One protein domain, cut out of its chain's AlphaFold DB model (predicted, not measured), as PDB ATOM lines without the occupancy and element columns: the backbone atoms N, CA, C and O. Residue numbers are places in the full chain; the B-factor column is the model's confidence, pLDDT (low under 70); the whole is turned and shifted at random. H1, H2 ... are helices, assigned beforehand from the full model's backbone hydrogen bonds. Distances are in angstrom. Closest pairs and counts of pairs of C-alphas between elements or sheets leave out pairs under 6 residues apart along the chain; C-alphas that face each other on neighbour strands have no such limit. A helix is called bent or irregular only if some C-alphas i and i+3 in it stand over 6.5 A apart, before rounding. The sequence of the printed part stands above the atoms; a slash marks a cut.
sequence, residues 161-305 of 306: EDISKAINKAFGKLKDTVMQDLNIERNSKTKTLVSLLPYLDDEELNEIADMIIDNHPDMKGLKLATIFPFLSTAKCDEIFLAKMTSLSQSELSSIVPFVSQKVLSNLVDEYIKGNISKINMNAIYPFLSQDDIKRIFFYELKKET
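Overview. This is residues 161 to 305 of the 306 residues of an uncharacterized protein of Acholeplasmataceae bacterium (UniProt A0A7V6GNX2). The chain winds in loose stacked turns: H3, H4, H6 and H7 stand in a row side by side, running the same way one to the next, and between them H5 and two long links, residues 214 to 232 and 273 to 289, lead back. H2 is at one end of the row and H7 at the other, while residues 161 to 170 of H1 stick out from the body. The printed part has 145 residues, with seven named helices, H1 to H7 in order, and no named strand, in the class all helix. It is compact, with a radius of gyration of the C-alphas of 16.9 A, yet elongated in outline, spanning 57 by 36 by 26 A.

Along the chain. H1, residues 161 to 181, begins at C-alpha 161 at (-71.722, -3.653, 101.606) and is 26.8 A long. H2, residues 188 to 199, is 18.3 A long and irregular, with C-alphas 195 and 198 7.1 A apart. H3 is residues 202 to 213, and H4 is residues 233 to 243, beginning at C-alpha 233 at (-60.013, -19.477, 109.122). H5, residues 249 to 258, is irregular, but only just, with C-alphas 254 and 257 6.9 A apart. H6 is residues 261 to 272. H7, residues 290 to 303, is 20.2 A long and ends at C-alpha 303 at (-60.310, -4.516, 138.923).

Arrangement. H1 touches no helix. H2 and H3 are close but not clearly touching, the C-alphas of Leu 197 and Leu 205 coming closest at 7.3 A; they run opposite ways at a steep tilt of 36 degrees, only just past shallow. H3 and H4 are close but not clearly touching, with the closest C-alphas, those of Asn 206 and Lys 235, 7.2 A apart; they run the same way at a shallow tilt of 17 degrees. H4 and H5 form a helical hairpin: they touch, closest at the C-alphas of Thr 233 and Phe 258, 5.9 A, and run opposite ways at a shallow tilt of 27 degrees. H4 and H6 are close but not clearly touching, with the C-alphas of Asp 237 and Val 263 closest at 6.5 A; they run the same way at a shallow tilt of 26 degrees. H5 and H6 are only just apart, at 8.3 A. H6 and H7 touch, closest at the C-alphas of Ser 265 and Asp 292, 6.4 A, and run the same way at a shallow tilt of 7 degrees. In H1, H3, H4, H6 and H7 every O i to N i+4 pair is within hydrogen-bond range; in H2 it is 6 of 8 and in H5 4 of 6.

Size, cuts and confidence. The two C-alphas farthest apart, those of Ser 188 and Thr 305, are 57.3 A apart. The printed part has no cut. The links H3 to H4 and H6 to H7 are long. The mean pLDDT of the printed part is 77.3; residues 161 to 190, 277 and 304 to 305 are under 70, and H1 has a mean of 43.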
ATOM      1  N   GLU A 161     -72.472  -3.575 102.856       42.56
ATOM      2  CA  GLU A 161     -71.722  -3.653 101.606       42.56
ATOM      3  C   GLU A 161     -70.618  -2.591 101.564       42.56
ATOM      4  O   GLU A 161     -69.547  -2.923 101.063       42.56
ATOM      5  N   ASP A 162     -70.781  -1.382 102.131       43.12
ATOM      6  CA  ASP A 162     -69.694  -0.398 102.277       43.12
ATOM      7  C   ASP A 162     -68.966  -0.441 103.610       43.12
ATOM      8  O   ASP A 162     -67.827  -0.002 103.644       43.12
ATOM      9  N   ILE A 163     -69.449  -1.137 104.640       45.38
ATOM     10  CA  ILE A 163     -68.564  -1.698 105.669       45.38
ATOM     11  C   ILE A 163     -67.716  -2.789 105.034       45.38
ATOM     12  O   ILE A 163     -66.515  -2.785 105.231       45.38
ATOM     13  N   SER A 164     -68.265  -3.668 104.200       43.00
ATOM     14  CA  SER A 164     -67.491  -4.670 103.466       43.00
ATOM     15  C   SER A 164     -66.618  -4.050 102.394       43.00
ATOM     16  O   SER A 164     -65.525  -4.545 102.198       43.00
ATOM     17  N   LYS A 165     -67.005  -2.970 101.709       42.28
ATOM     18  CA  LYS A 165     -66.154  -2.266 100.744       42.28
ATOM     19  C   LYS A 165     -65.215  -1.326 101.452       42.28
ATOM     20  O   LYS A 165     -64.136  -1.159 100.930       42.28
ATOM     21  N   ALA A 166     -65.525  -0.740 102.603       42.22
ATOM     22  CA  ALA A 166     -64.587   0.039 103.407       42.22
ATOM     23  C   ALA A 166     -63.629  -0.888 104.130       42.22
ATOM     24  O   ALA A 166     -62.466  -0.550 104.194       42.22
ATOM     25  N   ILE A 167     -64.048  -2.072 104.563       44.25
ATOM     26  CA  ILE A 167     -63.193  -3.174 104.991       44.25
ATOM     27  C   ILE A 167     -62.417  -3.651 103.778       44.25
ATOM     28  O   ILE A 167     -61.222  -3.633 103.870       44.25
ATOM     29  N   ASN A 168     -62.983  -3.920 102.603       44.94
ATOM     30  CA  ASN A 168     -62.261  -4.379 101.402       44.94
ATOM     31  C   ASN A 168     -61.420  -3.284 100.725       44.94
ATOM     32  O   ASN A 168     -60.504  -3.599  99.978       44.94
ATOM     33  N   LYS A 169     -61.673  -2.000 100.987       44.94
ATOM     34  CA  LYS A 169     -60.927  -0.811 100.531       44.94
ATOM     35  C   LYS A 169     -59.965  -0.356 101.602       44.94
ATOM     36  O   LYS A 169     -58.961   0.227 101.244       44.94
ATOM     37  N   ALA A 170     -60.204  -0.628 102.876       43.91
ATOM     38  CA  ALA A 170     -59.232  -0.507 103.952       43.91
ATOM     39  C   ALA A 170     -58.341  -1.736 103.992       43.91
ATOM     40  O   ALA A 170     -57.207  -1.553 104.350       43.91
ATOM     41  N   PHE A 171     -58.782  -2.915 103.550       43.06
ATOM     42  CA  PHE A 171     -58.030  -4.137 103.247       43.06
ATOM     43  C   PHE A 171     -57.420  -4.047 101.872       43.06
ATOM     44  O   PHE A 171     -56.389  -4.644 101.665       43.06
ATOM     45  N   GLY A 172     -58.026  -3.328 100.932       43.94
ATOM     46  CA  GLY A 172     -57.489  -3.050  99.605       43.94
ATOM     47  C   GLY A 172     -56.398  -2.001  99.701       43.94
ATOM     48  O   GLY A 172     -55.300  -2.240  99.237       43.94
ATOM     49  N   LYS A 173     -56.640  -0.910 100.436       45.09
ATOM     50  CA  LYS A 173     -55.619   0.054 100.849       45.09
ATOM     51  C   LYS A 173     -54.662  -0.558 101.842       45.09
ATOM     52  O   LYS A 173     -53.497  -0.338 101.664       45.09
ATOM     53  N   LEU A 174     -55.063  -1.363 102.823       40.94
ATOM     54  CA  LEU A 174     -54.119  -2.104 103.664       40.94
ATOM     55  C   LEU A 174     -53.413  -3.147 102.825       40.94
ATOM     56  O   LEU A 174     -52.293  -3.409 103.147       40.94
ATOM     57  N   LYS A 175     -53.947  -3.703 101.740       45.41
ATOM     58  CA  LYS A 175     -53.225  -4.592 100.820       45.41
ATOM     59  C   LYS A 175     -52.286  -3.794  99.946       45.41
ATOM     60  O   LYS A 175     -51.196  -4.271  99.726       45.41
ATOM     61  N   ASP A 176     -52.643  -2.605  99.491       45.72
ATOM     62  CA  ASP A 176     -51.806  -1.733  98.668       45.72
ATOM     63  C   ASP A 176     -50.735  -1.036  99.516       45.72
ATOM     64  O   ASP A 176     -49.603  -0.899  99.079       45.72
ATOM     65  N   THR A 177     -51.067  -0.693 100.758       42.25
ATOM     66  CA  THR A 177     -50.235  -0.145 101.834       42.25
ATOM     67  C   THR A 177     -49.446  -1.244 102.515       42.25
ATOM     68  O   THR A 177     -48.310  -1.011 102.829       42.25
ATOM     69  N   VAL A 178     -49.922  -2.477 102.658       43.94
ATOM     70  CA  VAL A 178     -49.092  -3.647 102.993       43.94
ATOM     71  C   VAL A 178     -48.255  -3.975 101.764       43.94
ATOM     72  O   VAL A 178     -47.089  -4.226 101.917       43.94
ATOM     73  N   MET A 179     -48.694  -3.846 100.519       42.91
ATOM     74  CA  MET A 179     -47.814  -4.014  99.348       42.91
ATOM     75  C   MET A 179     -46.811  -2.857  99.165       42.91
ATOM     76  O   MET A 179     -45.797  -3.057  98.494       42.91
ATOM     77  N   GLN A 180     -47.076  -1.674  99.735       43.09
ATOM     78  CA  GLN A 180     -46.177  -0.508  99.770       43.09
ATOM     79  C   GLN A 180     -45.276  -0.475 101.027       43.09
ATOM     80  O   GLN A 180     -44.108  -0.109 100.897       43.09
ATOM     81  N   ASP A 181     -45.774  -0.878 102.201       39.06
ATOM     82  CA  ASP A 181     -45.142  -0.843 103.542       39.06
ATOM     83  C   ASP A 181     -44.583  -2.209 103.972       39.06
ATOM     84  O   ASP A 181     -43.607  -2.287 104.730       39.06
ATOM     85  N   LEU A 182     -45.072  -3.323 103.410       41.81
ATOM     86  CA  LEU A 182     -44.132  -4.352 102.976       41.81
ATOM     87  C   LEU A 182     -43.350  -3.637 101.896       41.81
ATOM     88  O   LEU A 182     -43.746  -3.571 100.740       41.81
ATOM     89  N   ASN A 183     -42.232  -3.070 102.307       41.22
ATOM     90  CA  ASN A 183     -41.123  -2.766 101.445       41.22
ATOM     91  C   ASN A 183     -40.752  -4.104 100.774       41.22
ATOM     92  O   ASN A 183     -39.839  -4.795 101.227       41.22
ATOM     93  N   ILE A 184     -41.536  -4.544  99.777       45.38
ATOM     94  CA  ILE A 184     -41.197  -5.634  98.882       45.38
ATOM     95  C   ILE A 184     -40.028  -5.033  98.133       45.38
ATOM     96  O   ILE A 184     -40.190  -4.399  97.085       45.38
ATOM     97  N   GLU A 185     -38.848  -5.151  98.748       44.62
ATOM     98  CA  GLU A 185     -37.576  -4.907  98.109       44.62
ATOM     99  C   GLU A 185     -37.716  -5.477  96.717       44.62
ATOM    100  O   GLU A 185     -38.175  -6.611  96.576       44.62
ATOM    101  N   ARG A 186     -37.435  -4.625  95.730       42.72
ATOM    102  CA  ARG A 186     -37.695  -4.745  94.292       42.72
ATOM    103  C   ARG A 186     -37.186  -6.067  93.693       42.72
ATOM    104  O   ARG A 186     -36.311  -6.072  92.837       42.72
ATOM    105  N   ASN A 187     -37.732  -7.189  94.132       53.88
ATOM    106  CA  ASN A 187     -37.390  -8.532  93.738       53.88
ATOM    107  C   ASN A 187     -38.624  -9.089  93.038       53.88
ATOM    108  O   ASN A 187     -39.701  -9.218  93.617       53.88
ATOM    109  N   SER A 188     -38.477  -9.366  91.749       61.25
ATOM    110  CA  SER A 188     -39.540  -9.896  90.898       61.25
ATOM    111  C   SER A 188     -40.124 -11.211  91.427       61.25
ATOM    112  O   SER A 188     -41.289 -11.504  91.156       61.25
ATOM    113  N   LYS A 189     -39.355 -11.977  92.219       66.62
ATOM    114  CA  LYS A 189     -39.770 -13.277  92.767       66.62
ATOM    115  C   LYS A 189     -40.964 -13.160  93.720       66.62
ATOM    116  O   LYS A 189     -41.935 -13.887  93.553       66.62
ATOM    117  N   THR A 190     -40.938 -12.235  94.677       67.31
ATOM    118  CA  THR A 190     -42.004 -12.090  95.689       67.31
ATOM    119  C   THR A 190     -43.306 -11.584  95.076       67.31
ATOM    120  O   THR A 190     -44.359 -12.139  95.359       67.31
ATOM    121  N   LYS A 191     -43.248 -10.612  94.154       71.12
ATOM    122  CA  LYS A 191     -44.436 -10.158  93.402       71.12
ATOM    123  C   LYS A 191     -45.084 -11.290  92.606       71.12
ATOM    124  O   LYS A 191     -46.305 -11.404  92.590       71.12
ATOM    125  N   THR A 192     -44.259 -12.128  91.977       74.31
ATOM    126  CA  THR A 192     -44.739 -13.290  91.222       74.31
ATOM    127  C   THR A 192     -45.413 -14.293  92.158       74.31
ATOM    128  O   THR A 192     -46.549 -14.671  91.904       74.31
ATOM    129  N   LEU A 193     -44.777 -14.651  93.278       78.56
ATOM    130  CA  LEU A 193     -45.353 -15.577  94.262       78.56
ATOM    131  C   LEU A 193     -46.696 -15.082  94.809       78.56
ATOM    132  O   LEU A 193     -47.668 -15.826  94.799       78.56
ATOM    133  N   VAL A 194     -46.785 -13.808  95.202       80.19
ATOM    134  CA  VAL A 194     -48.031 -13.249  95.748       80.19
ATOM    135  C   VAL A 194     -49.157 -13.231  94.707       80.19
ATOM    136  O   VAL A 194     -50.313 -13.443  95.056       80.19
ATOM    137  N   SER A 195     -48.835 -13.038  93.424       79.94
ATOM    138  CA  SER A 195     -49.831 -13.101  92.343       79.94
ATOM    139  C   SER A 195     -50.371 -14.510  92.069       79.94
ATOM    140  O   SER A 195     -51.421 -14.635  91.442       79.94
ATOM    141  N   LEU A 196     -49.672 -15.552  92.539       80.81
ATOM    142  CA  LEU A 196     -50.063 -16.952  92.367       80.81
ATOM    143  C   LEU A 196     -50.915 -17.485  93.524       80.81
ATOM    144  O   LEU A 196     -51.679 -18.412  93.294       80.81
ATOM    145  N   LEU A 197     -50.847 -16.877  94.718       84.00
ATOM    146  CA  LEU A 197     -51.592 -17.322  95.911       84.00
ATOM    147  C   LEU A 197     -53.094 -17.588  95.675       84.00
ATOM    148  O   LEU A 197     -53.563 -18.615  96.147       84.00
ATOM    149  N   PRO A 198     -53.854 -16.759  94.925       83.81
ATOM    150  CA  PRO A 198     -55.284 -17.009  94.704       83.81
ATOM    151  C   PRO A 198     -55.601 -18.270  93.882       83.81
ATOM    152  O   PRO A 198     -56.769 -18.622  93.745       83.81
ATOM    153  N   TYR A 199     -54.593 -18.880  93.255       82.88
ATOM    154  CA  TYR A 199     -54.736 -20.054  92.394       82.88
ATOM    155  C   TYR A 199     -54.241 -21.344  93.056       82.88
ATOM    156  O   TYR A 199     -54.334 -22.395  92.425       82.88
ATOM    157  N   LEU A 200     -53.691 -21.248  94.269       79.56
ATOM    158  CA  LEU A 200     -53.230 -22.385  95.059       79.56
ATOM    159  C   LEU A 200     -54.382 -22.954  95.887       79.56
ATOM    160  O   LEU A 200     -55.317 -22.225  96.231       79.56
ATOM    161  N   ASP A 201     -54.316 -24.244  96.195       90.50
ATOM    162  CA  ASP A 201     -55.274 -24.876  97.099       90.50
ATOM    163  C   ASP A 201     -54.904 -24.683  98.583       90.50
ATOM    164  O   ASP A 201     -53.846 -24.152  98.936       90.50
ATOM    165  N   ASP A 202     -55.812 -25.085  99.474       84.94
ATOM    166  CA  ASP A 202     -55.637 -24.918 100.918       84.94
ATOM    167  C   ASP A 202     -54.403 -25.668 101.451       84.94
ATOM    168  O   ASP A 202     -53.766 -25.203 102.398       84.94
ATOM    169  N   GLU A 203     -54.056 -26.822 100.874       86.81
ATOM    170  CA  GLU A 203     -52.916 -27.636 101.310       86.81
ATOM    171  C   GLU A 203     -51.602 -26.929 100.958       86.81
ATOM    172  O   GLU A 203     -50.741 -26.758 101.826       86.81
ATOM    173  N   GLU A 204     -51.492 -26.422  99.729       90.06
ATOM    174  CA  GLU A 204     -50.356 -25.629  99.253       90.06
ATOM    175  C   GLU A 204     -50.189 -24.325 100.051       90.06
ATOM    176  O   GLU A 204     -49.077 -23.948 100.435       90.06
ATOM    177  N   LEU A 205     -51.288 -23.623 100.341       90.88
ATOM    178  CA  LEU A 205     -51.263 -22.385 101.125       90.88
ATOM    179  C   LEU A 205     -50.843 -22.634 102.578       90.88
ATOM    180  O   LEU A 205     -50.062 -21.853 103.133       90.88
ATOM    181  N   ASN A 206     -51.306 -23.733 103.180       90.50
ATOM    182  CA  ASN A 206     -50.887 -24.145 104.518       90.50
ATOM    183  C   ASN A 206     -49.389 -24.479 104.558       90.50
ATOM    184  O   ASN A 206     -48.696 -24.021 105.466       90.50
ATOM    185  N   GLU A 207     -48.870 -25.196 103.555       90.94
ATOM    186  CA  GLU A 207     -47.437 -25.499 103.451       90.94
ATOM    187  C   GLU A 207     -46.605 -24.214 103.332       90.94
ATOM    188  O   GLU A 207     -45.587 -24.056 104.008       90.94
ATOM    189  N   ILE A 208     -47.059 -23.242 102.533       89.06
ATOM    190  CA  ILE A 208     -46.406 -21.929 102.433       89.06
ATOM    191  C   ILE A 208     -46.413 -21.202 103.781       89.06
ATOM    192  O   ILE A 208     -45.394 -20.616 104.159       89.06
ATOM    193  N   ALA A 209     -47.526 -21.238 104.519       90.00
ATOM    194  CA  ALA A 209     -47.608 -20.647 105.850       90.00
ATOM    195  C   ALA A 209     -46.579 -21.253 106.804       90.00
ATOM    196  O   ALA A 209     -45.838 -20.513 107.458       90.00
ATOM    197  N   ASP A 210     -46.490 -22.580 106.824       90.00
ATOM    198  CA  ASP A 210     -45.560 -23.317 107.674       90.00
ATOM    199  C   ASP A 210     -44.103 -23.030 107.269       90.00
ATOM    200  O   ASP A 210     -43.279 -22.686 108.118       90.00
ATOM    201  N   MET A 211     -43.794 -22.998 105.968       89.19
ATOM    202  CA  MET A 211     -42.467 -22.616 105.469       89.19
ATOM    203  C   MET A 211     -42.063 -21.184 105.856       89.19
ATOM    204  O   MET A 211     -40.891 -20.933 106.151       89.19
ATOM    205  N   ILE A 212     -42.996 -20.226 105.853       87.94
ATOM    206  CA  ILE A 212     -42.726 -18.854 106.320       87.94
ATOM    207  C   ILE A 212     -42.471 -18.854 107.832       87.94
ATOM    208  O   ILE A 212     -41.533 -18.205 108.298       87.94
ATOM    209  N   ILE A 213     -43.288 -19.583 108.597       86.94
ATOM    210  CA  ILE A 213     -43.174 -19.712 110.056       86.94
ATOM    211  C   ILE A 213     -41.816 -20.298 110.461       86.94
ATOM    212  O   ILE A 213     -41.205 -19.792 111.406       86.94
ATOM    213  N   ASP A 214     -41.334 -21.285 109.709       89.00
ATOM    214  CA  ASP A 214     -40.060 -21.971 109.927       89.00
ATOM    215  C   ASP A 214     -38.850 -21.213 109.353       89.00
ATOM    216  O   ASP A 214     -37.712 -21.677 109.444       89.00
ATOM    217  N   ASN A 215     -39.061 -20.012 108.798       85.44
ATOM    218  CA  ASN A 215     -38.036 -19.193 108.142       85.44
ATOM    219  C   ASN A 215     -37.303 -19.934 107.005       85.44
ATOM    220  O   ASN A 215     -36.087 -19.781 106.835       85.44
ATOM    221  N   HIS A 216     -38.028 -20.731 106.213       88.56
ATOM    222  CA  HIS A 216     -37.462 -21.484 105.097       88.56
ATOM    223  C   HIS A 216     -36.764 -20.540 104.094       88.56
ATOM    224  O   HIS A 216     -37.332 -19.504 103.721       88.56
ATOM    225  N   PRO A 217     -35.549 -20.865 103.605       83.25
ATOM    226  CA  PRO A 217     -34.762 -19.968 102.754       83.25
ATOM    227  C   PRO A 217     -35.485 -19.546 101.467       83.25
ATOM    228  O   PRO A 217     -35.282 -18.427 100.992       83.25
ATOM    229  N   ASP A 218     -36.361 -20.398 100.927       82.00
ATOM    230  CA  ASP A 218     -37.128 -20.087  99.715       82.00
ATOM    231  C   ASP A 218     -38.227 -19.045  99.922       82.00
ATOM    232  O   ASP A 218     -38.593 -18.363  98.958       82.00
ATOM    233  N   MET A 219     -38.687 -18.882 101.165       81.88
ATOM    234  CA  MET A 219     -39.707 -17.913 101.571       81.88
ATOM    235  C   MET A 219     -39.106 -16.575 102.012       81.88
ATOM    236  O   MET A 219     -39.820 -15.676 102.459       81.88
ATOM    237  N   LYS A 220     -37.786 -16.395 101.870       78.81
ATOM    238  CA  LYS A 220     -37.101 -15.161 102.258       78.81
ATOM    239  C   LYS A 220     -37.724 -13.941 101.566       78.81
ATOM    240  O   LYS A 220     -37.682 -13.811 100.343       78.81
ATOM    241  N   GLY A 221     -38.243 -13.020 102.376       73.44
ATOM    242  CA  GLY A 221     -38.870 -11.777 101.920       73.44
ATOM    243  C   GLY A 221     -40.390 -11.850 101.742       73.44
ATOM    244  O   GLY A 221     -41.002 -10.809 101.511       73.44
ATOM    245  N   LEU A 222     -41.007 -13.028 101.884       80.25
ATOM    246  CA  LEU A 222     -42.459 -13.175 101.973       80.25
ATOM    247  C   LEU A 222     -42.872 -13.147 103.451       80.25
ATOM    248  O   LEU A 222     -42.366 -13.931 104.252       80.25
ATOM    249  N   LYS A 223     -43.752 -12.215 103.833       83.75
ATOM    250  CA  LYS A 223     -44.233 -12.106 105.218       83.75
ATOM    251  C   LYS A 223     -45.515 -12.910 105.393       83.75
ATOM    252  O   LYS A 223     -46.340 -12.969 104.487       83.75
ATOM    253  N   LEU A 224     -45.723 -13.441 106.597       83.62
ATOM    254  CA  LEU A 224     -46.923 -14.217 106.924       83.62
ATOM    255  C   LEU A 224     -48.214 -13.396 106.745       83.62
ATOM    256  O   LEU A 224     -49.205 -13.895 106.227       83.62
ATOM    257  N   ALA A 225     -48.158 -12.094 107.049       83.44
ATOM    258  CA  ALA A 225     -49.260 -11.157 106.816       83.44
ATOM    259  C   ALA A 225     -49.750 -11.113 105.357       83.44
ATOM    260  O   ALA A 225     -50.906 -10.790 105.106       83.44
ATOM    261  N   THR A 226     -48.888 -11.441 104.387       82.94
ATOM    262  CA  THR A 226     -49.235 -11.435 102.961       82.94
ATOM    263  C   THR A 226     -50.142 -12.600 102.571       82.94
ATOM    264  O   THR A 226     -50.851 -12.497 101.572       82.94
ATOM    265  N   ILE A 227     -50.115 -13.699 103.332       86.12
ATOM    266  CA  ILE A 227     -50.829 -14.926 102.974       86.12
ATOM    267  C   ILE A 227     -52.146 -15.120 103.738       86.12
ATOM    268  O   ILE A 227     -52.993 -15.859 103.253       86.12
ATOM    269  N   PHE A 228     -52.366 -14.435 104.872       87.12
ATOM    270  CA  PHE A 228     -53.600 -14.580 105.667       87.12
ATOM    271  C   PHE A 228     -54.912 -14.447 104.877       87.12
ATOM    272  O   PHE A 228     -55.795 -15.260 105.128       87.12
ATOM    273  N   PRO A 229     -55.057 -13.530 103.896       87.75
ATOM    274  CA  PRO A 229     -56.296 -13.418 103.119       87.75
ATOM    275  C   PRO A 229     -56.653 -14.661 102.295       87.75
ATOM    276  O   PRO A 229     -57.770 -14.754 101.796       87.75
ATOM    277  N   PHE A 230     -55.695 -15.568 102.095       86.75
ATOM    278  CA  PHE A 230     -55.863 -16.790 101.312       86.75
ATOM    279  C   PHE A 230     -55.960 -18.033 102.201       86.75
ATOM    280  O   PHE A 230     -56.405 -19.072 101.737       86.75
ATOM    281  N   LEU A 231     -55.559 -17.940 103.473       88.31
ATOM    282  CA  LEU A 231     -55.632 -19.066 104.395       88.31
ATOM    283  C   LEU A 231     -57.059 -19.285 104.890       88.31
ATOM    284  O   LEU A 231     -57.816 -18.342 105.129       88.31
ATOM    285  N   SER A 232     -57.397 -20.550 105.130       88.81
ATOM    286  CA  SER A 232     -58.629 -20.893 105.832       88.81
ATOM    287  C   SER A 232     -58.637 -20.304 107.246       88.81
ATOM    288  O   SER A 232     -57.609 -20.255 107.932       88.81
ATOM    289  N   THR A 233     -59.823 -19.935 107.736       89.75
ATOM    290  CA  THR A 233     -60.013 -19.477 109.122       89.75
ATOM    291  C   THR A 233     -59.448 -20.479 110.132       89.75
ATOM    292  O   THR A 233     -58.841 -20.080 111.117       89.75
ATOM    293  N   ALA A 234     -59.570 -21.785 109.864       92.25
ATOM    294  CA  ALA A 234     -59.036 -22.832 110.734       92.25
ATOM    295  C   ALA A 234     -57.501 -22.779 110.863       92.25
ATOM    296  O   ALA A 234     -56.976 -22.959 111.962       92.25
ATOM    297  N   LYS A 235     -56.775 -22.492 109.772       92.50
ATOM    298  CA  LYS A 235     -55.317 -22.321 109.834       92.50
ATOM    299  C   LYS A 235     -54.937 -21.005 110.514       92.50
ATOM    300  O   LYS A 235     -53.994 -20.980 111.302       92.50
ATOM    301  N   CYS A 236     -55.672 -19.921 110.266       93.62
ATOM    302  CA  CYS A 236     -55.466 -18.654 110.977       93.62
ATOM    303  C   CYS A 236     -55.671 -18.812 112.494       93.62
ATOM    304  O   CYS A 236     -54.846 -18.327 113.268       93.62
ATOM    305  N   ASP A 237     -56.697 -19.554 112.913       94.44
ATOM    306  CA  ASP A 237     -56.951 -19.925 114.308       94.44
ATOM    307  C   ASP A 237     -55.766 -20.685 114.922       94.44
ATOM    308  O   ASP A 237     -55.307 -20.348 116.015       94.44
ATOM    309  N   GLU A 238     -55.238 -21.687 114.213       94.00
ATOM    310  CA  GLU A 238     -54.069 -22.469 114.635       94.00
ATOM    311  C   GLU A 238     -52.832 -21.579 114.830       94.00
ATOM    312  O   GLU A 238     -52.205 -21.602 115.893       94.00
ATOM    313  N   ILE A 239     -52.505 -20.755 113.829       91.88
ATOM    314  CA  ILE A 239     -51.354 -19.842 113.867       91.88
ATOM    315  C   ILE A 239     -51.513 -18.834 115.011       91.88
ATOM    316  O   ILE A 239     -50.551 -18.572 115.742       91.88
ATOM    317  N   PHE A 240     -52.713 -18.274 115.180       92.44
ATOM    318  CA  PHE A 240     -53.011 -17.325 116.243       92.44
ATOM    319  C   PHE A 240     -52.797 -17.958 117.615       92.44
ATOM    320  O   PHE A 240     -52.011 -17.442 118.406       92.44
ATOM    321  N   LEU A 241     -53.415 -19.110 117.885       90.75
ATOM    322  CA  LEU A 241     -53.279 -19.805 119.166       90.75
ATOM    323  C   LEU A 241     -51.825 -20.185 119.471       90.75
ATOM    324  O   LEU A 241     -51.386 -20.061 120.615       90.75
ATOM    325  N   ALA A 242     -51.062 -20.599 118.457       88.50
ATOM    326  CA  ALA A 242     -49.662 -20.975 118.618       88.50
ATOM    327  C   ALA A 242     -48.741 -19.780 118.919       88.50
ATOM    328  O   ALA A 242     -47.721 -19.947 119.592       88.50
ATOM    329  N   LYS A 243     -49.066 -18.579 118.414       85.50
ATOM    330  CA  LYS A 243     -48.136 -17.438 118.420       85.50
ATOM    331  C   LYS A 243     -48.627 -16.185 119.134       85.50
ATOM    332  O   LYS A 243     -47.796 -15.307 119.356       85.50
ATOM    333  N   MET A 244     -49.891 -16.076 119.541       82.31
ATOM    334  CA  MET A 244     -50.523 -14.834 120.031       82.31
ATOM    335  C   MET A 244     -49.741 -14.082 121.121       82.31
ATOM    336  O   MET A 244     -49.775 -12.857 121.165       82.31
ATOM    337  N   THR A 245     -48.992 -14.779 121.979       79.50
ATOM    338  CA  THR A 245     -48.177 -14.161 123.043       79.50
ATOM    339  C   THR A 245     -46.786 -13.709 122.588       79.50
ATOM    340  O   THR A 245     -46.052 -13.105 123.367       79.50
ATOM    341  N   SER A 246     -46.392 -14.057 121.364       80.88
ATOM    342  CA  SER A 246     -45.074 -13.805 120.763       80.88
ATOM    343  C   SER A 246     -45.122 -12.887 119.540       80.88
ATOM    344  O   SER A 246     -44.079 -12.382 119.131       80.88
ATOM    345  N   LEU A 247     -46.311 -12.663 118.970       77.88
ATOM    346  CA  LEU A 247     -46.505 -11.756 117.842       77.88
ATOM    347  C   LEU A 247     -46.291 -10.304 118.277       77.88
ATOM    348  O   LEU A 247     -46.732  -9.878 119.347       77.88
ATOM    349  N   SER A 248     -45.647  -9.520 117.415       76.50
ATOM    350  CA  SER A 248     -45.638  -8.065 117.553       76.50
ATOM    351  C   SER A 248     -47.046  -7.495 117.358       76.50
ATOM    352  O   SER A 248     -47.918  -8.126 116.761       76.50
ATOM    353  N   GLN A 249     -47.273  -6.258 117.805       72.50
ATOM    354  CA  GLN A 249     -48.564  -5.586 117.622       72.50
ATOM    355  C   GLN A 249     -48.994  -5.533 116.146       72.50
ATOM    356  O   GLN A 249     -50.158  -5.766 115.845       72.50
ATOM    357  N   SER A 250     -48.058  -5.268 115.227       72.69
ATOM    358  CA  SER A 250     -48.352  -5.209 113.789       72.69
ATOM    359  C   SER A 250     -48.759  -6.573 113.228       72.69
ATOM    360  O   SER A 250     -49.681  -6.650 112.417       72.69
ATOM    361  N   GLU A 251     -48.114  -7.652 113.671       77.38
ATOM    362  CA  GLU A 251     -48.463  -9.012 113.250       77.38
ATOM    363  C   GLU A 251     -49.805  -9.453 113.836       77.38
ATOM    364  O   GLU A 251     -50.612 -10.049 113.127       77.38
ATOM    365  N   LEU A 252     -50.074  -9.097 115.096       82.25
ATOM    366  CA  LEU A 252     -51.345  -9.364 115.761       82.25
ATOM    367  C   LEU A 252     -52.501  -8.681 115.015       82.25
ATOM    368  O   LEU A 252     -53.447  -9.349 114.610       82.25
ATOM    369  N   SER A 253     -52.379  -7.383 114.722       81.69
ATOM    370  CA  SER A 253     -53.370  -6.649 113.922       81.69
ATOM    371  C   SER A 253     -53.539  -7.193 112.499       81.69
ATOM    372  O   SER A 253     -54.574  -6.959 111.887       81.69
ATOM    373  N   SER A 254     -52.542  -7.910 111.967       85.19
ATOM    374  CA  SER A 254     -52.616  -8.501 110.627       85.19
ATOM    375  C   SER A 254     -53.374  -9.828 110.599       85.19
ATOM    376  O   SER A 254     -54.018 -10.119 109.598       85.19
ATOM    377  N   ILE A 255     -53.285 -10.643 111.658       88.69
ATOM    378  CA  ILE A 255     -53.921 -11.971 111.702       88.69
ATOM    379  C   ILE A 255     -55.336 -11.937 112.280       88.69
ATOM    380  O   ILE A 255     -56.203 -12.642 111.777       88.69
ATOM    381  N   VAL A 256     -55.584 -11.107 113.302       89.12
ATOM    382  CA  VAL A 256     -56.857 -11.068 114.049       89.12
ATOM    383  C   VAL A 256     -58.107 -10.968 113.159       89.12
ATOM    384  O   VAL A 256     -59.061 -11.682 113.458       89.12
ATOM    385  N   PRO A 257     -58.132 -10.189 112.058       90.12
ATOM    386  CA  PRO A 257     -59.314 -10.131 111.195       90.12
ATOM    387  C   PRO A 257     -59.723 -11.467 110.558       90.12
ATOM    388  O   PRO A 257     -60.852 -11.606 110.098       90.12
ATOM    389  N   PHE A 258     -58.800 -12.428 110.487       90.19
ATOM    390  CA  PHE A 258     -58.989 -13.736 109.860       90.19
ATOM    391  C   PHE A 258     -59.186 -14.865 110.883       90.19
ATOM    392  O   PHE A 258     -59.317 -16.027 110.496       90.19
ATOM    393  N   VAL A 259     -59.183 -14.536 112.179       92.19
ATOM    394  CA  VAL A 259     -59.393 -15.470 113.292       92.19
ATOM    395  C   VAL A 259     -60.889 -15.580 113.582       92.19
ATOM    396  O   VAL A 259     -61.624 -14.594 113.535       92.19
ATOM    397  N   SER A 260     -61.362 -16.785 113.888       94.94
ATOM    398  CA  SER A 260     -62.767 -17.023 114.191       94.94
ATOM    399  C   SER A 260     -63.200 -16.351 115.493       94.94
ATOM    400  O   SER A 260     -62.463 -16.312 116.483       94.94
ATOM    401  N   GLN A 261     -64.467 -15.927 115.539       92.69
ATOM    402  CA  GLN A 261     -65.087 -15.412 116.765       92.69
ATOM    403  C   GLN A 261     -64.942 -16.391 117.933       92.69
ATOM    404  O   GLN A 261     -64.655 -15.979 119.047       92.69
ATOM    405  N   LYS A 262     -65.031 -17.703 117.681       93.88
ATOM    406  CA  LYS A 262     -64.848 -18.731 118.714       93.88
ATOM    407  C   LYS A 262     -63.473 -18.644 119.388       93.88
ATOM    408  O   LYS A 262     -63.386 -18.763 120.609       93.88
ATOM    409  N   VAL A 263     -62.400 -18.482 118.613       95.81
ATOM    410  CA  VAL A 263     -61.041 -18.362 119.163       95.81
ATOM    411  C   VAL A 263     -60.859 -17.033 119.889       95.81
ATOM    412  O   VAL A 263     -60.263 -17.015 120.967       95.81
ATOM    413  N   LEU A 264     -61.426 -15.947 119.363       94.81
ATOM    414  CA  LEU A 264     -61.391 -14.642 120.020       94.81
ATOM    415  C   LEU A 264     -62.176 -14.627 121.344       94.81
ATOM    416  O   LEU A 264     -61.646 -14.163 122.348       94.81
ATOM    417  N   SER A 265     -63.372 -15.214 121.410       93.44
ATOM    418  CA  SER A 265     -64.125 -15.353 122.666       93.44
ATOM    419  C   SER A 265     -63.371 -16.206 123.693       93.44
ATOM    420  O   SER A 265     -63.306 -15.853 124.869       93.44
ATOM    421  N   ASN A 266     -62.716 -17.292 123.260       94.44
ATOM    422  CA  ASN A 266     -61.865 -18.096 124.146       94.44
ATOM    423  C   ASN A 266     -60.668 -17.294 124.680       94.44
ATOM    424  O   ASN A 266     -60.297 -17.436 125.844       94.44
ATOM    425  N   LEU A 267     -60.057 -16.440 123.855       93.12
ATOM    426  CA  LEU A 267     -59.009 -15.530 124.308       93.12
ATOM    427  C   LEU A 267     -59.535 -14.596 125.408       93.12
ATOM    428  O   LEU A 267     -58.845 -14.386 126.404       93.12
ATOM    429  N   VAL A 268     -60.748 -14.060 125.251       93.50
ATOM    430  CA  VAL A 268     -61.390 -13.202 126.258       93.50
ATOM    431  C   VAL A 268     -61.621 -13.950 127.568       93.50
ATOM    432  O   VAL A 268     -61.324 -13.412 128.636       93.50
ATOM    433  N   ASP A 269     -62.062 -15.208 127.511       93.69
ATOM    434  CA  ASP A 269     -62.187 -16.056 128.701       93.69
ATOM    435  C   ASP A 269     -60.854 -16.179 129.448       93.69
ATOM    436  O   ASP A 269     -60.799 -16.033 130.671       93.69
ATOM    437  N   GLU A 270     -59.769 -16.436 128.722       90.50
ATOM    438  CA  GLU A 270     -58.431 -16.589 129.294       90.50
ATOM    439  C   GLU A 270     -57.843 -15.259 129.793       90.50
ATOM    440  O   GLU A 270     -57.142 -15.233 130.810       90.50
ATOM    441  N   TYR A 271     -58.172 -14.144 129.138       90.31
ATOM    442  CA  TYR A 271     -57.830 -12.792 129.582       90.31
ATOM    443  C   TYR A 271     -58.499 -12.455 130.921       90.31
ATOM    444  O   TYR A 271     -57.823 -12.059 131.870       90.31
ATOM    445  N   ILE A 272     -59.810 -12.700 131.037       90.44
ATOM    446  CA  ILE A 272     -60.594 -12.456 132.260       90.44
ATOM    447  C   ILE A 272     -60.143 -13.372 133.408       90.44
ATOM    448  O   ILE A 272     -60.119 -12.954 134.564       90.44
ATOM    449  N   LYS A 273     -59.742 -14.616 133.112       89.56
ATOM    450  CA  LYS A 273     -59.136 -15.523 134.109       89.56
ATOM    451  C   LYS A 273     -57.748 -15.068 134.576       89.56
ATOM    452  O   LYS A 273     -57.225 -15.631 135.535       89.56
ATOM    453  N   GLY A 274     -57.137 -14.086 133.910       84.25
ATOM    454  CA  GLY A 274     -55.781 -13.619 134.196       84.25
ATOM    455  C   GLY A 274     -54.679 -14.536 133.658       84.25
ATOM    456  O   GLY A 274     -53.511 -14.349 134.000       84.25
ATOM    457  N   ASN A 275     -55.021 -15.506 132.804       83.56
ATOM    458  CA  ASN A 275     -54.062 -16.445 132.219       83.56
ATOM    459  C   ASN A 275     -53.223 -15.793 131.108       83.56
ATOM    460  O   ASN A 275     -52.109 -16.239 130.830       83.56
ATOM    461  N   ILE A 276     -53.725 -14.712 130.499       78.56
ATOM    462  CA  ILE A 276     -53.054 -13.987 129.415       78.56
ATOM    463  C   ILE A 276     -52.987 -12.498 129.764       78.56
ATOM    464  O   ILE A 276     -53.939 -11.756 129.567       78.56
ATOM    465  N   SER A 277     -51.839 -12.043 130.273       68.88
ATOM    466  CA  SER A 277     -51.633 -10.648 130.704       68.88
ATOM    467  C   SER A 277     -50.790  -9.798 129.748       68.88
ATOM    468  O   SER A 277     -50.687  -8.589 129.927       68.88
ATOM    469  N   LYS A 278     -50.166 -10.415 128.735       72.06
ATOM    470  CA  LYS A 278     -49.192  -9.758 127.839       72.06
ATOM    471  C   LYS A 278     -49.712  -9.481 126.428       72.06
ATOM    472  O   LYS A 278     -48.946  -9.010 125.593       72.06
ATOM    473  N   ILE A 279     -50.973  -9.794 126.148       79.94
ATOM    474  CA  ILE A 279     -51.551  -9.566 124.826       79.94
ATOM    475  C   ILE A 279     -52.065  -8.129 124.709       79.94
ATOM    476  O   ILE A 279     -52.655  -7.586 125.644       79.94
ATOM    477  N   ASN A 280     -51.824  -7.496 123.562       82.06
ATOM    478  CA  ASN A 280     -52.317  -6.151 123.301       82.06
ATOM    479  C   ASN A 280     -53.790  -6.205 122.870       82.06
ATOM    480  O   ASN A 280     -54.089  -6.341 121.685       82.06
ATOM    481  N   MET A 281     -54.702  -6.075 123.837       84.56
ATOM    482  CA  MET A 281     -56.148  -6.135 123.591       84.56
ATOM    483  C   MET A 281     -56.666  -5.020 122.674       84.56
ATOM    484  O   MET A 281     -57.653  -5.232 121.974       84.56
ATOM    485  N   ASN A 282     -55.975  -3.876 122.575       84.44
ATOM    486  CA  ASN A 282     -56.389  -2.777 121.692       84.44
ATOM    487  C   ASN A 282     -56.392  -3.184 120.212       84.44
ATOM    488  O   ASN A 282     -57.194  -2.677 119.436       84.44
ATOM    489  N   ALA A 283     -55.509  -4.109 119.821       81.12
ATOM    490  CA  ALA A 283     -55.471  -4.651 118.465       81.12
ATOM    491  C   ALA A 283     -56.610  -5.648 118.182       81.12
ATOM    492  O   ALA A 283     -56.797  -6.032 117.032       81.12
ATOM    493  N   ILE A 284     -57.331  -6.083 119.220       86.75
ATOM    494  CA  ILE A 284     -58.316  -7.166 119.166       86.75
ATOM    495  C   ILE A 284     -59.737  -6.634 119.347       86.75
ATOM    496  O   ILE A 284     -60.639  -7.138 118.688       86.75
ATOM    497  N   TYR A 285     -59.940  -5.589 120.162       86.75
ATOM    498  CA  TYR A 285     -61.265  -5.011 120.430       86.75
ATOM    499  C   TYR A 285     -62.148  -4.780 119.195       86.75
ATOM    500  O   TYR A 285     -63.319  -5.146 119.275       86.75
ATOM    501  N   PRO A 286     -61.645  -4.263 118.054       87.81
ATOM    502  CA  PRO A 286     -62.486  -4.037 116.875       87.81
ATOM    503  C   PRO A 286     -63.094  -5.312 116.275       87.81
ATOM    504  O   PRO A 286     -64.009  -5.230 115.466       87.81
ATOM    505  N   PHE A 287     -62.566  -6.480 116.645       86.81
ATOM    506  CA  PHE A 287     -62.928  -7.780 116.086       86.81
ATOM    507  C   PHE A 287     -63.668  -8.667 117.091       86.81
ATOM    508  O   PHE A 287     -63.988  -9.808 116.767       86.81
ATOM    509  N   LEU A 288     -63.927  -8.184 118.310       87.50
ATOM    510  CA  LEU A 288     -64.684  -8.925 119.317       87.50
ATOM    511  C   LEU A 288     -66.190  -8.720 119.154       87.50
ATOM    512  O   LEU A 288     -66.653  -7.664 118.728       87.50
ATOM    513  N   SER A 289     -66.957  -9.722 119.579       85.62
ATOM    514  CA  SER A 289     -68.405  -9.599 119.721       85.62
ATOM    515  C   SER A 289     -68.780  -8.540 120.768       85.62
ATOM    516  O   SER A 289     -68.037  -8.278 121.720       85.62
ATOM    517  N   GLN A 290     -69.978  -7.961 120.638       84.56
ATOM    518  CA  GLN A 290     -70.484  -6.996 121.617       84.56
ATOM    519  C   GLN A 290     -70.559  -7.604 123.029       84.56
ATOM    520  O   GLN A 290     -70.282  -6.921 124.019       84.56
ATOM    521  N   ASP A 291     -70.903  -8.889 123.130       87.62
ATOM    522  CA  ASP A 291     -70.969  -9.604 124.403       87.62
ATOM    523  C   ASP A 291     -69.587  -9.743 125.043       87.62
ATOM    524  O   ASP A 291     -69.435  -9.477 126.236       87.62
ATOM    525  N   ASP A 292     -68.557 -10.069 124.266       91.38
ATOM    526  CA  ASP A 292     -67.191 -10.155 124.780       91.38
ATOM    527  C   ASP A 292     -66.642  -8.790 125.216       91.38
ATOM    528  O   ASP A 292     -66.019  -8.692 126.276       91.38
ATOM    529  N   ILE A 293     -66.954  -7.714 124.485       91.44
ATOM    530  CA  ILE A 293     -66.618  -6.343 124.905       91.44
ATOM    531  C   ILE A 293     -67.294  -5.990 126.236       91.44
ATOM    532  O   ILE A 293     -66.623  -5.507 127.153       91.44
ATOM    533  N   LYS A 294     -68.595  -6.282 126.396       90.00
ATOM    534  CA  LYS A 294     -69.317  -6.068 127.668       90.00
ATOM    535  C   LYS A 294     -68.659  -6.839 128.816       90.00
ATOM    536  O   LYS A 294     -68.491  -6.298 129.910       90.00
ATOM    537  N   ARG A 295     -68.268  -8.094 128.581       93.19
ATOM    538  CA  ARG A 295     -67.611  -8.943 129.590       93.19
ATOM    539  C   ARG A 295     -66.273  -8.360 130.043       93.19
ATOM    540  O   ARG A 295     -66.027  -8.312 131.247       93.19
ATOM    541  N   ILE A 296     -65.448  -7.886 129.107       90.00
ATOM    542  CA  ILE A 296     -64.171  -7.226 129.418       90.00
ATOM    543  C   ILE A 296     -64.406  -5.932 130.198       90.00
ATOM    544  O   ILE A 296     -63.766  -5.722 131.224       90.00
ATOM    545  N   PHE A 297     -65.359  -5.100 129.772       89.44
ATOM    546  CA  PHE A 297     -65.684  -3.844 130.450       89.44
ATOM    547  C   PHE A 297     -66.031  -4.056 131.932       89.44
ATOM    548  O   PHE A 297     -65.451  -3.419 132.813       89.44
ATOM    549  N   PHE A 298     -66.921  -5.008 132.238       90.44
ATOM    550  CA  PHE A 298     -67.267  -5.324 133.629       90.44
ATOM    551  C   PHE A 298     -66.116  -5.952 134.419       90.44
ATOM    552  O   PHE A 298     -66.076  -5.812 135.643       90.44
ATOM    553  N   TYR A 299     -65.211  -6.671 133.756       88.69
ATOM    554  CA  TYR A 299     -64.012  -7.204 134.392       88.69
ATOM    555  C   TYR A 299     -63.038  -6.082 134.785       88.69
ATOM    556  O   TYR A 299     -62.630  -6.033 135.946       88.69
ATOM    557  N   GLU A 300     -62.735  -5.147 133.879       85.25
ATOM    558  CA  GLU A 300     -61.841  -4.015 134.171       85.25
ATOM    559  C   GLU A 300     -62.427  -3.084 135.245       85.25
ATOM    560  O   GLU A 300     -61.722  -2.731 136.189       85.25
ATOM    561  N   LEU A 301     -63.738  -2.797 135.214       87.00
ATOM    562  CA  LEU A 301     -64.401  -2.016 136.273       87.00
ATOM    563  C   LEU A 301     -64.211  -2.617 137.674       87.00
ATOM    564  O   LEU A 301     -63.975  -1.895 138.641       87.00
ATOM    565  N   LYS A 302     -64.316  -3.947 137.798       85.31
ATOM    566  CA  LYS A 302     -64.139  -4.655 139.080       85.31
ATOM    567  C   LYS A 302     -62.689  -4.670 139.551       85.31
ATOM    568  O   LYS A 302     -62.437  -4.840 140.742       85.31
ATOM    569  N   LYS A 303     -61.740  -4.540 138.628       74.94
ATOM    570  CA  LYS A 303     -60.310  -4.516 138.923       74.94
ATOM    571  C   LYS A 303     -59.865  -3.155 139.454       74.94
ATOM    572  O   LYS A 303     -59.010  -3.127 140.326       74.94
ATOM    573  N   GLU A 304     -60.480  -2.060 139.004       55.56
ATOM    574  CA  GLU A 304     -60.208  -0.704 139.514       55.56
ATOM    575  C   GLU A 304     -60.772  -0.438 140.924       55.56
ATOM    576  O   GLU A 304     -60.461   0.584 141.532       55.56
ATOM    577  N   THR A 305     -61.593  -1.344 141.470       49.22
ATOM    578  CA  THR A 305     -62.178  -1.209 142.817       49.22
ATOM    579  C   THR A 305     -61.391  -1.917 143.935       49.22
ATOM    580  O   THR A 305     -61.841  -1.890 145.081       49.22
TER     581      THR A 305